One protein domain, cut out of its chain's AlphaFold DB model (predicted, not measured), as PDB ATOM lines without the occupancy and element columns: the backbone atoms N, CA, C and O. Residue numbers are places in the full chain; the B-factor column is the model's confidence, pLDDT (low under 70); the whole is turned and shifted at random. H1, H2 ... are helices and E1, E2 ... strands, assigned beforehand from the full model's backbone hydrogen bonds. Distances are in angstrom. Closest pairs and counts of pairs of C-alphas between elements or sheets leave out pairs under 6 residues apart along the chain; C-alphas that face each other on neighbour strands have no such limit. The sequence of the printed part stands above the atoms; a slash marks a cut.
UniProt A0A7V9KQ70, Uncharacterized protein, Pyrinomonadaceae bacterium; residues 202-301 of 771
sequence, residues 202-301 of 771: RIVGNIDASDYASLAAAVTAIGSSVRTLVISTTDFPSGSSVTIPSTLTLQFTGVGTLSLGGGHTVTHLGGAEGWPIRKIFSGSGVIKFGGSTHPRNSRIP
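What this domain is: This is residues 202 to 301 of the 771 residues of an uncharacterized protein of Pyrinomonadaceae bacterium (UniProt A0A7V9KQ70). With little regular structure, the chain winds in stacked turns as a short three-sided solenoid, its sides the parallel sheets E1 E3, E4 E6 and E2 E5 E7. H1 caps one end, and residues 290 to 301 trail from E7. The 100 printed residues, 35 in named elements, hold H1, then E1 to E7: mixed, compact, radius of gyration of the C-alphas 12.6 A, spans 34 by 34 by 26 A.

Where its parts are: H1, residues 215 to 222, begins at C-alpha (25.256, -14.706, -29.976). E1 is 227 to 231, 12.8 A; E2 242 to 244; E3 248 to 252, 12.9 A; E4 258 to 260; E5 265 to 268; E6 281 to 283; E7 286 to 289, ending at C-alpha (23.467, -24.071, -42.475).

How they stand to each other: Within hydrogen-bond range are N 244 and O 267 of E2 and E5, N 268 and O 288 of E5 and E7, N 229 and O 249 of E1 and E3, and N 260 and O 282 of E4 and E6, each 2.8 A. H1, with every O i to N i+4 pair within range, only grazes E2 E5 E7; its closest C-alphas to E2, Ala 216 and Val 242, are 5.7 A apart.

The domain as a whole: The printed part has no cut. The link E5 to E6 is long, 12 residues. Residues 202 to 204 and 291 to 299 have pLDDT under 70.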
ATOM      1  N   ARG A 202      10.956  -3.505 -26.718       57.09
ATOM      2  CA  ARG A 202      11.905  -4.623 -26.551       57.09
ATOM      3  C   ARG A 202      11.268  -6.014 -26.722       57.09
ATOM      4  O   ARG A 202      11.978  -6.985 -26.950       57.09
ATOM      5  N   ILE A 203       9.942  -6.119 -26.624       61.62
ATOM      6  CA  ILE A 203       9.131  -7.344 -26.743       61.62
ATOM      7  C   ILE A 203       8.385  -7.419 -28.090       61.62
ATOM      8  O   ILE A 203       7.939  -8.497 -28.475       61.62
ATOM      9  N   VAL A 204       8.276  -6.342 -28.874       63.44
ATOM     10  CA  VAL A 204       7.544  -6.370 -30.168       63.44
ATOM     11  C   VAL A 204       8.373  -5.909 -31.373       63.44
ATOM     12  O   VAL A 204       7.888  -5.960 -32.502       63.44
ATOM     13  N   GLY A 205       9.627  -5.507 -31.161       78.38
ATOM     14  CA  GLY A 205      10.529  -5.025 -32.203       78.38
ATOM     15  C   GLY A 205      11.706  -5.950 -32.509       78.38
ATOM     16  O   GLY A 205      11.905  -7.000 -31.896       78.38
ATOM     17  N   ASN A 206      12.503  -5.520 -33.482       89.12
ATOM     18  CA  ASN A 206      13.851  -6.023 -33.697       89.12
ATOM     19  C   ASN A 206      14.684  -5.829 -32.417       89.12
ATOM     20  O   ASN A 206      14.648  -4.752 -31.826       89.12
ATOM     21  N   ILE A 207      15.436  -6.852 -32.012       92.50
ATOM     22  CA  ILE A 207      16.303  -6.814 -30.830       92.50
ATOM     23  C   ILE A 207      17.727  -6.508 -31.292       92.50
ATOM     24  O   ILE A 207      18.192  -7.139 -32.240       92.50
ATOM     25  N   ASP A 208      18.427  -5.570 -30.655       94.50
ATOM     26  CA  ASP A 208      19.818  -5.275 -31.005       94.50
ATOM     27  C   ASP A 208      20.755  -6.322 -30.380       94.50
ATOM     28  O   ASP A 208      20.640  -6.681 -29.209       94.50
ATOM     29  N   ALA A 209      21.689  -6.849 -31.168       96.00
ATOM     30  CA  ALA A 209      22.677  -7.810 -30.699       96.00
ATOM     31  C   ALA A 209      23.570  -7.238 -29.589       96.00
ATOM     32  O   ALA A 209      24.006  -7.991 -28.722       96.00
ATOM     33  N   SER A 210      23.801  -5.921 -29.583       95.62
ATOM     34  CA  SER A 210      24.591  -5.235 -28.554       95.62
ATOM     35  C   SER A 210      23.967  -5.267 -27.154       95.62
ATOM     36  O   SER A 210      24.687  -5.056 -26.179       95.62
ATOM     37  N   ASP A 211      22.683  -5.622 -27.029       94.75
ATOM     38  CA  ASP A 211      22.032  -5.872 -25.735       94.75
ATOM     39  C   ASP A 211      22.515  -7.180 -25.071       94.75
ATOM     40  O   ASP A 211      22.205  -7.448 -23.907       94.75
ATOM     41  N   TYR A 212      23.283  -8.007 -25.789       95.75
ATOM     42  CA  TYR A 212      23.810  -9.281 -25.310       95.75
ATOM     43  C   TYR A 212      25.337  -9.321 -25.375       95.75
ATOM     44  O   TYR A 212      25.968  -8.728 -26.242       95.75
ATOM     45  N   ALA A 213      25.957 -10.103 -24.488       95.56
ATOM     46  CA  ALA A 213      27.411 -10.281 -24.488       95.56
ATOM     47  C   ALA A 213      27.929 -11.127 -25.671       95.56
ATOM     48  O   ALA A 213      29.115 -11.079 -25.982       95.56
ATOM     49  N   SER A 214      27.074 -11.957 -26.282       98.00
ATOM     50  CA  SER A 214      27.412 -12.839 -27.409       98.00
ATOM     51  C   SER A 214      26.162 -13.394 -28.096       98.00
ATOM     52  O   SER A 214      25.064 -13.341 -27.536       98.00
ATOM     53  N   LEU A 215      26.332 -14.000 -29.275       98.06
ATOM     54  CA  LEU A 215      25.256 -14.706 -29.976       98.06
ATOM     55  C   LEU A 215      24.676 -15.847 -29.135       98.06
ATOM     56  O   LEU A 215      23.459 -15.997 -29.091       98.06
ATOM     57  N   ALA A 216      25.515 -16.627 -28.448       97.94
ATOM     58  CA  ALA A 216      25.044 -17.689 -27.563       97.94
ATOM     59  C   ALA A 216      24.134 -17.143 -26.450       97.94
ATOM     60  O   ALA A 216      23.046 -17.674 -26.236       97.94
ATOM     61  N   ALA A 217      24.528 -16.037 -25.809       96.56
ATOM     62  CA  ALA A 217      23.705 -15.378 -24.796       96.56
ATOM     63  C   ALA A 217      22.379 -14.855 -25.377       96.56
ATOM     64  O   ALA A 217      21.329 -15.048 -24.764       96.56
ATOM     65  N   ALA A 218      22.413 -14.259 -26.576       96.38
ATOM     66  CA  ALA A 218      21.217 -13.786 -27.271       96.38
ATOM     67  C   ALA A 218      20.246 -14.934 -27.589       96.38
ATOM     68  O   ALA A 218      19.059 -14.847 -27.283       96.38
ATOM     69  N   VAL A 219      20.743 -16.040 -28.150       96.69
ATOM     70  CA  VAL A 219      19.930 -17.221 -28.479       96.69
ATOM     71  C   VAL A 219      19.301 -17.825 -27.221       96.69
ATOM     72  O   VAL A 219      18.106 -18.116 -27.225       96.69
ATOM     73  N   THR A 220      20.065 -17.978 -26.131       96.06
ATOM     74  CA  THR A 220      19.544 -18.490 -24.854       96.06
ATOM     75  C   THR A 220      18.467 -17.579 -24.266       96.06
ATOM     76  O   THR A 220      17.441 -18.080 -23.812       96.06
ATOM     77  N   ALA A 221      18.674 -16.260 -24.288       93.50
ATOM     78  CA  ALA A 221      17.731 -15.298 -23.721       93.50
ATOM     79  C   ALA A 221      16.434 -15.176 -24.539       93.50
ATOM     80  O   ALA A 221      15.353 -15.063 -23.964       93.50
ATOM     81  N   ILE A 222      16.523 -15.214 -25.872       93.62
ATOM     82  CA  ILE A 222      15.361 -15.098 -26.770       93.62
ATOM     83  C   ILE A 222      14.539 -16.399 -26.803       93.62
ATOM     84  O   ILE A 222      13.306 -16.365 -26.912       93.62
ATOM     85  N   GLY A 223      15.210 -17.552 -26.708       92.75
ATOM     86  CA  GLY A 223      14.578 -18.867 -26.725       92.75
ATOM     87  C   GLY A 223      13.877 -19.177 -28.052       92.75
ATOM     88  O   GLY A 223      14.409 -18.935 -29.134       92.75
ATOM     89  N   SER A 224      12.665 -19.733 -27.980       90.44
ATOM     90  CA  SER A 224      11.857 -20.133 -29.145       90.44
ATOM     91  C   SER A 224      10.973 -19.016 -29.714       90.44
ATOM     92  O   SER A 224      10.196 -19.255 -30.639       90.44
ATOM     93  N   SER A 225      11.066 -17.799 -29.177       89.31
ATOM     94  CA  SER A 225      10.264 -16.665 -29.641       89.31
ATOM     95  C   SER A 225      10.593 -16.312 -31.093       89.31
ATOM     96  O   SER A 225      11.759 -16.319 -31.489       89.31
ATOM     97  N   VAL A 226       9.578 -15.956 -31.885       91.75
ATOM     98  CA  VAL A 226       9.794 -15.461 -33.252       91.75
ATOM     99  C   VAL A 226      10.295 -14.020 -33.193       91.75
ATOM    100  O   VAL A 226       9.538 -13.119 -32.827       91.75
ATOM    101  N   ARG A 227      11.576 -13.803 -33.507       92.31
ATOM    102  CA  ARG A 227      12.259 -12.506 -33.362       92.31
ATOM    103  C   ARG A 227      13.282 -12.272 -34.466       92.31
ATOM    104  O   ARG A 227      13.760 -13.213 -35.094       92.31
ATOM    105  N   THR A 228      13.666 -11.009 -34.627       94.75
ATOM    106  CA  THR A 228      14.815 -10.597 -35.435       94.75
ATOM    107  C   THR A 228      15.910 -10.071 -34.513       94.75
ATOM    108  O   THR A 228      15.662  -9.134 -33.756       94.75
ATOM    109  N   LEU A 229      17.108 -10.652 -34.589       96.31
ATOM    110  CA  LEU A 229      18.316 -10.159 -33.932       96.31
ATOM    111  C   LEU A 229      19.112  -9.305 -34.924       96.31
ATOM    112  O   LEU A 229      19.651  -9.820 -35.907       96.31
ATOM    113  N   VAL A 230      19.170  -8.001 -34.676       97.12
ATOM    114  CA  VAL A 230      19.896  -7.032 -35.498       97.12
ATOM    115  C   VAL A 230      21.346  -6.975 -35.053       97.12
ATOM    116  O   VAL A 230      21.651  -6.529 -33.954       97.12
ATOM    117  N   ILE A 231      22.253  -7.390 -35.928       98.00
ATOM    118  CA  ILE A 231      23.696  -7.301 -35.715       98.00
ATOM    119  C   ILE A 231      24.178  -6.050 -36.448       98.00
ATOM    120  O   ILE A 231      24.332  -6.059 -37.672       98.00
ATOM    121  N   SER A 232      24.363  -4.965 -35.697       97.19
ATOM    122  CA  SER A 232      24.792  -3.648 -36.191       97.19
ATOM    123  C   SER A 232      26.265  -3.342 -35.872       97.19
ATOM    124  O   SER A 232      26.895  -2.538 -36.564       97.19
ATOM    125  N   THR A 233      26.831  -4.016 -34.862       95.06
ATOM    126  CA  THR A 233      28.194  -3.826 -34.351       95.06
ATOM    127  C   THR A 233      29.203  -4.779 -34.988       95.06
ATOM    128  O   THR A 233      28.899  -5.922 -35.340       95.06
ATOM    129  N   THR A 234      30.433  -4.300 -35.158       95.81
ATOM    130  CA  THR A 234      31.532  -5.107 -35.696       95.81
ATOM    131  C   THR A 234      31.994  -6.142 -34.670       95.81
ATOM    132  O   THR A 234      32.146  -5.838 -33.491       95.81
ATOM    133  N   ASP A 235      32.234  -7.356 -35.154       95.56
ATOM    134  CA  ASP A 235      32.785  -8.507 -34.440       95.56
ATOM    135  C   ASP A 235      31.989  -8.927 -33.197       95.56
ATOM    136  O   ASP A 235      32.555  -9.315 -32.176       95.56
ATOM    137  N   PHE A 236      30.658  -8.930 -33.313       97.75
ATOM    138  CA  PHE A 236      29.774  -9.489 -32.296       97.75
ATOM    139  C   PHE A 236      30.157 -10.956 -32.020       97.75
ATOM    140  O   PHE A 236      30.116 -11.776 -32.942       97.75
ATOM    141  N   PRO A 237      30.584 -11.323 -30.801       98.06
ATOM    142  CA  PRO A 237      31.208 -12.620 -30.564       98.06
ATOM    143  C   PRO A 237      30.177 -13.752 -30.551       98.06
ATOM    144  O   PRO A 237      29.081 -13.611 -30.009       98.06
ATOM    145  N   SER A 238      30.540 -14.926 -31.075       97.94
ATOM    146  CA  SER A 238      29.672 -16.108 -30.993       97.94
ATOM    147  C   SER A 238      29.491 -16.615 -29.557       97.94
ATOM    148  O   SER A 238      28.425 -17.125 -29.214       97.94
ATOM    149  N   GLY A 239      30.501 -16.431 -28.699       96.69
ATOM    150  CA  GLY A 239      30.508 -16.849 -27.290       96.69
ATOM    151  C   GLY A 239      30.801 -18.339 -27.099       96.69
ATOM    152  O   GLY A 239      31.717 -18.688 -26.363       96.69
ATOM    153  N   SER A 240      30.079 -19.212 -27.802       97.69
ATOM    154  CA  SER A 240      30.273 -20.669 -27.808       97.69
ATOM    155  C   SER A 240      29.693 -21.292 -29.088       97.69
ATOM    156  O   SER A 240      29.183 -20.587 -29.964       97.69
ATOM    157  N   SER A 241      29.772 -22.621 -29.224       97.69
ATOM    158  CA  SER A 241      28.967 -23.344 -30.215       97.69
ATOM    159  C   SER A 241      27.480 -23.205 -29.881       97.69
ATOM    160  O   SER A 241      27.071 -23.498 -28.759       97.69
ATOM    161  N   VAL A 242      26.668 -22.785 -30.850       97.31
ATOM    162  CA  VAL A 242      25.242 -22.495 -30.643       97.31
ATOM    163  C   VAL A 242      24.424 -22.828 -31.885       97.31
ATOM    164  O   VAL A 242      24.876 -22.638 -33.014       97.31
ATOM    165  N   THR A 243      23.197 -23.303 -31.680       96.50
ATOM    166  CA  THR A 243      22.209 -23.493 -32.745       96.50
ATOM    167  C   THR A 243      21.191 -22.362 -32.697       96.50
ATOM    168  O   THR A 243      20.455 -22.232 -31.723       96.50
ATOM    169  N   ILE A 244      21.140 -21.556 -33.752       95.44
ATOM    170  CA  ILE A 244      20.157 -20.490 -33.934       95.44
ATOM    171  C   ILE A 244      18.855 -21.143 -34.419       95.44
ATOM    172  O   ILE A 244      18.858 -21.740 -35.501       95.44
ATOM    173  N   PRO A 245      17.752 -21.076 -33.655       93.94
ATOM    174  CA  PRO A 245      16.498 -21.708 -34.046       93.94
ATOM    175  C   PRO A 245      15.897 -21.026 -35.280       93.94
ATOM    176  O   PRO A 245      16.121 -19.843 -35.523       93.94
ATOM    177  N   SER A 246      15.054 -21.742 -36.030       92.56
ATOM    178  CA  SER A 246      14.380 -21.192 -37.217       92.56
ATOM    179  C   SER A 246      13.396 -20.055 -36.904       92.56
ATOM    180  O   SER A 246      12.897 -19.405 -37.819       92.56
ATOM    181  N   THR A 247      13.085 -19.836 -35.623       92.19
ATOM    182  CA  THR A 247      12.275 -18.719 -35.119       92.19
ATOM    183  C   THR A 247      13.082 -17.428 -34.964       92.19
ATOM    184  O   THR A 247      12.485 -16.361 -34.846       92.19
ATOM    185  N   LEU A 248      14.417 -17.495 -34.983       93.62
ATOM    186  CA  LEU A 248      15.291 -16.339 -34.829       93.62
ATOM    187  C   LEU A 248      15.920 -15.948 -36.173       93.62
ATOM    188  O   LEU A 248      16.797 -16.633 -36.700       93.62
ATOM    189  N   THR A 249      15.485 -14.815 -36.717       94.69
ATOM    190  CA  THR A 249      16.063 -14.213 -37.922       94.69
ATOM    191  C   THR A 249      17.283 -13.383 -37.542       94.69
ATOM    192  O   THR A 249      17.186 -12.500 -36.694       94.69
ATOM    193  N   LEU A 250      18.428 -13.611 -38.185       96.31
ATOM    194  CA  LEU A 250      19.563 -12.691 -38.080       96.31
ATOM    195  C   LEU A 250      19.437 -11.593 -39.137       96.31
ATOM    196  O   LEU A 250      19.240 -11.900 -40.312       96.31
ATOM    197  N   GLN A 251      19.603 -10.334 -38.741       96.88
ATOM    198  CA  GLN A 251      19.625  -9.192 -39.651       96.88
ATOM    199  C   GLN A 251      20.933  -8.415 -39.484       96.88
ATOM    200  O   GLN A 251      21.127  -7.707 -38.501       96.88
ATOM    201  N   PHE A 252      21.825  -8.508 -40.466       97.62
ATOM    202  CA  PHE A 252      23.065  -7.730 -40.475       97.62
ATOM    203  C   PHE A 252      22.811  -6.334 -41.053       97.62
ATOM    204  O   PHE A 252      22.365  -6.204 -42.193       97.62
ATOM    205  N   THR A 253      23.119  -5.286 -40.292       97.06
ATOM    206  CA  THR A 253      22.972  -3.882 -40.717       97.06
ATOM    207  C   THR A 253      24.300  -3.137 -40.584       97.06
ATOM    208  O   THR A 253      25.221  -3.612 -39.923       97.06
ATOM    209  N   GLY A 254      24.454  -2.000 -41.273       95.94
ATOM    210  CA  GLY A 254      25.657  -1.160 -41.174       95.94
ATOM    211  C   GLY A 254      26.959  -1.941 -41.387       95.94
ATOM    212  O   GLY A 254      27.129  -2.580 -42.426       95.94
ATOM    213  N   VAL A 255      27.835  -1.920 -40.378       96.81
ATOM    214  CA  VAL A 255      29.128  -2.635 -40.319       96.81
ATOM    215  C   VAL A 255      29.062  -3.947 -39.531       96.81
ATOM    216  O   VAL A 255      30.097  -4.535 -39.224       96.81
ATOM    217  N   GLY A 256      27.857  -4.403 -39.185       98.06
ATOM    218  CA  GLY A 256      27.653  -5.549 -38.317       98.06
ATOM    219  C   GLY A 256      28.281  -6.830 -38.852       98.06
ATOM    220  O   GLY A 256      28.042  -7.185 -40.013       98.06
ATOM    221  N   THR A 257      29.064  -7.514 -38.019       98.31
ATOM    222  CA  THR A 257      29.691  -8.812 -38.321       98.31
ATOM    223  C   THR A 257      29.614  -9.733 -37.105       98.31
ATOM    224  O   THR A 257      29.650  -9.276 -35.968       98.31
ATOM    225  N   LEU A 258      29.508 -11.039 -37.347       98.38
ATOM    226  CA  LEU A 258      29.554 -12.086 -36.332       98.38
ATOM    227  C   LEU A 258      30.962 -12.701 -36.294       98.38
ATOM    228  O   LEU A 258      31.409 -13.296 -37.277       98.38
ATOM    229  N   SER A 259      31.638 -12.588 -35.152       98.12
ATOM    230  CA  SER A 259      32.961 -13.163 -34.907       98.12
ATOM    231  C   SER A 259      32.845 -14.584 -34.360       98.12
ATOM    232  O   SER A 259      32.370 -14.819 -33.246       98.12
ATOM    233  N   LEU A 260      33.262 -15.558 -35.164       97.94
ATOM    234  CA  LEU A 260      33.222 -16.979 -34.851       97.94
ATOM    235  C   LEU A 260      34.508 -17.384 -34.119       97.94
ATOM    236  O   LEU A 260      35.578 -17.486 -34.725       97.94
ATOM    237  N   GLY A 261      34.404 -17.634 -32.811       96.50
ATOM    238  CA  GLY A 261      35.527 -18.124 -32.003       96.50
ATOM    239  C   GLY A 261      36.092 -19.459 -32.510       96.50
ATOM    240  O   GLY A 261      35.360 -20.296 -33.038       96.50
ATOM    241  N   GLY A 262      37.401 -19.669 -32.352       96.94
ATOM    242  CA  GLY A 262      38.058 -20.914 -32.759       96.94
ATOM    243  C   GLY A 262      37.461 -22.134 -32.049       96.94
ATOM    244  O   GLY A 262      37.230 -22.107 -30.845       96.94
ATOM    245  N   GLY A 263      37.171 -23.196 -32.803       96.31
ATOM    246  CA  GLY A 263      36.493 -24.394 -32.287       96.31
ATOM    247  C   GLY A 263      34.982 -24.235 -32.069       96.31
ATOM    248  O   GLY A 263      34.304 -25.226 -31.800       96.31
ATOM    249  N   HIS A 264      34.422 -23.031 -32.228       97.69
ATOM    250  CA  HIS A 264      32.979 -22.827 -32.140       97.69
ATOM    251  C   HIS A 264      32.309 -23.226 -33.458       97.69
ATOM    252  O   HIS A 264      32.788 -22.903 -34.546       97.69
ATOM    253  N   THR A 265      31.168 -23.902 -33.354       97.38
ATOM    254  CA  THR A 265      30.263 -24.165 -34.477       97.38
ATOM    255  C   THR A 265      28.956 -23.426 -34.240       97.38
ATOM    256  O   THR A 265      28.219 -23.750 -33.309       97.38
ATOM    257  N   VAL A 266      28.647 -22.452 -35.092       97.19
ATOM    258  CA  VAL A 266      27.328 -21.814 -35.134       97.19
ATOM    259  C   VAL A 266      26.492 -22.548 -36.174       97.19
ATOM    260  O   VAL A 266      26.902 -22.662 -37.324       97.19
ATOM    261  N   THR A 267      25.334 -23.070 -35.786       95.88
ATOM    262  CA  THR A 267      24.398 -23.722 -36.713       95.88
ATOM    263  C   THR A 267      23.192 -22.820 -36.908       95.88
ATOM    264  O   THR A 267      22.436 -22.607 -35.968       95.88
ATOM    265  N   HIS A 268      23.000 -22.277 -38.107       94.69
ATOM    266  CA  HIS A 268      21.862 -21.414 -38.422       94.69
ATOM    267  C   HIS A 268      20.724 -22.225 -39.037       94.69
ATOM    268  O   HIS A 268      20.908 -22.818 -40.102       94.69
ATOM    269  N   LEU A 269      19.572 -22.261 -38.354       92.62
ATOM    270  CA  LEU A 269      18.362 -22.947 -38.825       92.62
ATOM    271  C   LEU A 269      17.324 -22.008 -39.461       92.62
ATOM    272  O   LEU A 269      16.305 -22.471 -39.977       92.62
ATOM    273  N   GLY A 270      17.546 -20.694 -39.381       88.56
ATOM    274  CA  GLY A 270      16.710 -19.686 -40.029       88.56
ATOM    275  C   GLY A 270      17.030 -19.526 -41.517       88.56
ATOM    276  O   GLY A 270      17.888 -20.211 -42.066       88.56
ATOM    277  N   GLY A 271      16.335 -18.604 -42.181       88.56
ATOM    278  CA  GLY A 271      16.694 -18.184 -43.534       88.56
ATOM    279  C   GLY A 271      17.806 -17.123 -43.540       88.56
ATOM    280  O   GLY A 271      18.167 -16.578 -42.491       88.56
ATOM    281  N   ALA A 272      18.384 -16.876 -44.715       91.62
ATOM    282  CA  ALA A 272      19.422 -15.861 -44.947       91.62
ATOM    283  C   ALA A 272      18.915 -14.722 -45.856       91.62
ATOM    284  O   ALA A 272      19.699 -13.999 -46.476       91.62
ATOM    285  N   GLU A 273      17.591 -14.579 -45.984       88.62
ATOM    286  CA  GLU A 273      16.975 -13.571 -46.836       88.62
ATOM    287  C   GLU A 273      17.339 -12.159 -46.354       88.62
ATOM    288  O   GLU A 273      17.216 -11.821 -45.177       88.62
ATOM    289  N   GLY A 274      17.796 -11.313 -47.279       91.25
ATOM    290  CA  GLY A 274      18.155  -9.924 -46.984       91.25
ATOM    291  C   GLY A 274      19.526  -9.726 -46.333       91.25
ATOM    292  O   GLY A 274      19.868  -8.588 -46.009       91.25
ATOM    293  N   TRP A 275      20.335 -10.777 -46.158       96.50
ATOM    294  CA  TRP A 275      21.724 -10.604 -45.727       96.50
ATOM    295  C   TRP A 275      22.521  -9.815 -46.778       96.50
ATOM    296  O   TRP A 275      22.426 -10.108 -47.973       96.50
ATOM    297  N   PRO A 276      23.323  -8.814 -46.369       97.50
ATOM    298  CA  PRO A 276      24.082  -8.010 -47.310       97.50
ATOM    299  C   PRO A 276      25.227  -8.832 -47.916       97.50
ATOM    300  O   PRO A 276      25.859  -9.644 -47.239       97.50
ATOM    301  N   ILE A 277      25.543  -8.591 -49.191       97.31
ATOM    302  CA  ILE A 277      26.655  -9.260 -49.883       97.31
ATOM    303  C   ILE A 277      27.972  -8.530 -49.564       97.31
ATOM    304  O   ILE A 277      28.573  -7.856 -50.396       97.31
ATOM    305  N   ARG A 278      28.380  -8.622 -48.300       97.31
ATOM    306  CA  ARG A 278      29.642  -8.119 -47.740       97.31
ATOM    307  C   ARG A 278      30.107  -9.068 -46.641       97.31
ATOM    308  O   ARG A 278      29.359  -9.966 -46.262       97.31
ATOM    309  N   LYS A 279      31.283  -8.821 -46.062       98.25
ATOM    310  CA  LYS A 279      31.746  -9.583 -44.897       98.25
ATOM    311  C   LYS A 279      30.737  -9.454 -43.754       98.25
ATOM    312  O   LYS A 279      30.462  -8.339 -43.317       98.25
ATOM    313  N   ILE A 280      30.197 -10.583 -43.306       98.38
ATOM    314  CA  ILE A 280      29.292 -10.714 -42.151       98.38
ATOM    315  C   ILE A 280      29.789 -11.771 -41.158       98.38
ATOM    316  O   ILE A 280      29.316 -11.795 -40.028       98.38
ATOM    317  N   PHE A 281      30.778 -12.583 -41.539       98.31
ATOM    318  CA  PHE A 281      31.462 -13.541 -40.678       98.31
ATOM    319  C   PHE A 281      32.956 -13.204 -40.567       98.31
ATOM    320  O   PHE A 281      33.622 -12.877 -41.556       98.31
ATOM    321  N   SER A 282      33.488 -13.285 -39.352       97.81
ATOM    322  CA  SER A 282      34.914 -13.164 -39.026       97.81
ATOM    323  C   SER A 282      35.335 -14.284 -38.063       97.81
ATOM    324  O   SER A 282      34.501 -15.078 -37.631       97.81
ATOM    325  N   GLY A 283      36.628 -14.387 -37.746       97.19
ATOM    326  CA  GLY A 283      37.159 -15.435 -36.865       97.19
ATOM    327  C   GLY A 283      37.429 -16.777 -37.561       97.19
ATOM    328  O   GLY A 283      37.341 -16.885 -38.783       97.19
ATOM    329  N   SER A 284      37.830 -17.782 -36.778       96.25
ATOM    330  CA  SER A 284      38.254 -19.113 -37.251       96.25
ATOM    331  C   SER A 284      37.258 -20.237 -36.946       96.25
ATOM    332  O   SER A 284      37.531 -21.398 -37.251       96.25
ATOM    333  N   GLY A 285      36.119 -19.919 -36.325       97.12
ATOM    334  CA  GLY A 285      35.028 -20.869 -36.123       97.12
ATOM    335  C   GLY A 285      34.282 -21.213 -37.415       97.12
ATOM    336  O   GLY A 285      34.541 -20.666 -38.485       97.12
ATOM    337  N   VAL A 286      33.323 -22.131 -37.303       96.19
ATOM    338  CA  VAL A 286      32.556 -22.662 -38.437       96.19
ATOM    339  C   VAL A 286      31.103 -22.205 -38.345       96.19
ATOM    340  O   VAL A 286      30.481 -22.298 -37.288       96.19
ATOM    341  N   ILE A 287      30.542 -21.758 -39.467       96.38
ATOM    342  CA  ILE A 287      29.098 -21.575 -39.641       96.38
ATOM    343  C   ILE A 287      28.559 -22.754 -40.454       96.38
ATOM    344  O   ILE A 287      29.110 -23.111 -41.494       96.38
ATOM    345  N   LYS A 288      27.495 -23.383 -39.963       94.81
ATOM    346  CA  LYS A 288      26.765 -24.443 -40.656       94.81
ATOM    347  C   LYS A 288      25.356 -23.966 -40.940       94.81
ATOM    348  O   LYS A 288      24.704 -23.406 -40.061       94.81
ATOM    349  N   PHE A 289      24.871 -24.249 -42.136       92.12
ATOM    350  CA  PHE A 289      23.467 -24.071 -42.475       92.12
ATOM    351  C   PHE A 289      22.771 -25.429 -42.363       92.12
ATOM    352  O   PHE A 289      23.283 -26.435 -42.859       92.12
ATOM    353  N   GLY A 290      21.649 -25.483 -41.649       78.19
ATOM    354  CA  GLY A 290      20.907 -26.719 -41.388       78.19
ATOM    355  C   GLY A 290      19.446 -26.422 -41.065       78.19
ATOM    356  O   GLY A 290      19.056 -25.268 -41.047       78.19
ATOM    357  N   GLY A 291      18.611 -27.431 -40.809       59.00
ATOM    358  CA  GLY A 291      17.283 -27.193 -40.210       59.00
ATOM    359  C   GLY A 291      16.071 -27.733 -40.949       59.00
ATOM    360  O   GLY A 291      14.968 -27.661 -40.419       59.00
ATOM    361  N   SER A 292      16.244 -28.390 -42.093       51.34
ATOM    362  CA  SER A 292      15.259 -29.392 -42.489       51.34
ATOM    363  C   SER A 292      15.976 -30.681 -42.846       51.34
ATOM    364  O   SER A 292      16.875 -30.702 -43.678       51.34
ATOM    365  N   THR A 293      15.552 -31.780 -42.223       53.03
ATOM    366  CA  THR A 293      15.872 -33.152 -42.650       53.03
ATOM    367  C   THR A 293      15.413 -33.431 -44.086       53.03
ATOM    368  O   THR A 293      15.685 -34.496 -44.632       53.03
ATOM    369  N   HIS A 294      14.728 -32.473 -44.716       48.78
ATOM    370  CA  HIS A 294      14.281 -32.539 -46.085       48.78
ATOM    371  C   HIS A 294      15.195 -31.694 -46.997       48.78
ATOM    372  O   HIS A 294      15.073 -30.471 -47.018       48.78
ATOM    373  N   PRO A 295      16.014 -32.302 -47.874       55.91
ATOM    374  CA  PRO A 295      16.956 -31.592 -48.758       55.91
ATOM    375  C   PRO A 295      16.316 -30.633 -49.786       55.91
ATOM    376  O   PRO A 295      17.012 -30.030 -50.592       55.91
ATOM    377  N   ARG A 296      14.985 -30.471 -49.775       55.97
ATOM    378  CA  ARG A 296      14.230 -29.563 -50.659       55.97
ATOM    379  C   ARG A 296      13.665 -28.330 -49.941       55.97
ATOM    380  O   ARG A 296      13.165 -27.444 -50.616       55.97
ATOM    381  N   ASN A 297      13.768 -28.258 -48.609       50.12
ATOM    382  CA  ASN A 297      13.204 -27.176 -47.789       50.12
ATOM    383  C   ASN A 297      14.271 -26.336 -47.063       50.12
ATOM    384  O   ASN A 297      13.941 -25.612 -46.121       50.12
ATOM    385  N   SER A 298      15.543 -26.398 -47.477       57.47
ATOM    386  CA  SER A 298      16.535 -25.436 -46.983       57.47
ATOM    387  C   SER A 298      16.127 -24.031 -47.430       57.47
ATOM    388  O   SER A 298      16.146 -23.724 -48.619       57.47
ATOM    389  N   ARG A 299      15.771 -23.172 -46.470       67.94
ATOM    390  CA  ARG A 299      15.495 -21.742 -46.695       67.94
ATOM    391  C   ARG A 299      16.741 -20.947 -47.095       67.94
ATOM    392  O   ARG A 299      16.644 -19.772 -47.422       67.94
ATOM    393  N   ILE A 300      17.914 -21.579 -47.080       74.25
ATOM    394  CA  ILE A 300      19.172 -20.985 -47.522       74.25
ATOM    395  C   ILE A 300      19.573 -21.700 -48.807       74.25
ATOM    396  O   ILE A 300      20.173 -22.779 -48.744       74.25
ATOM    397  N   PRO A 301      19.197 -21.157 -49.976       74.81
ATOM    398  CA  PRO A 301      19.559 -21.770 -51.244       74.81
ATOM    399  C   PRO A 301      21.034 -21.523 -51.588       74.81
ATOM    400  O   PRO A 301      21.629 -22.298 -52.335       74.81
TER     401      PRO A 301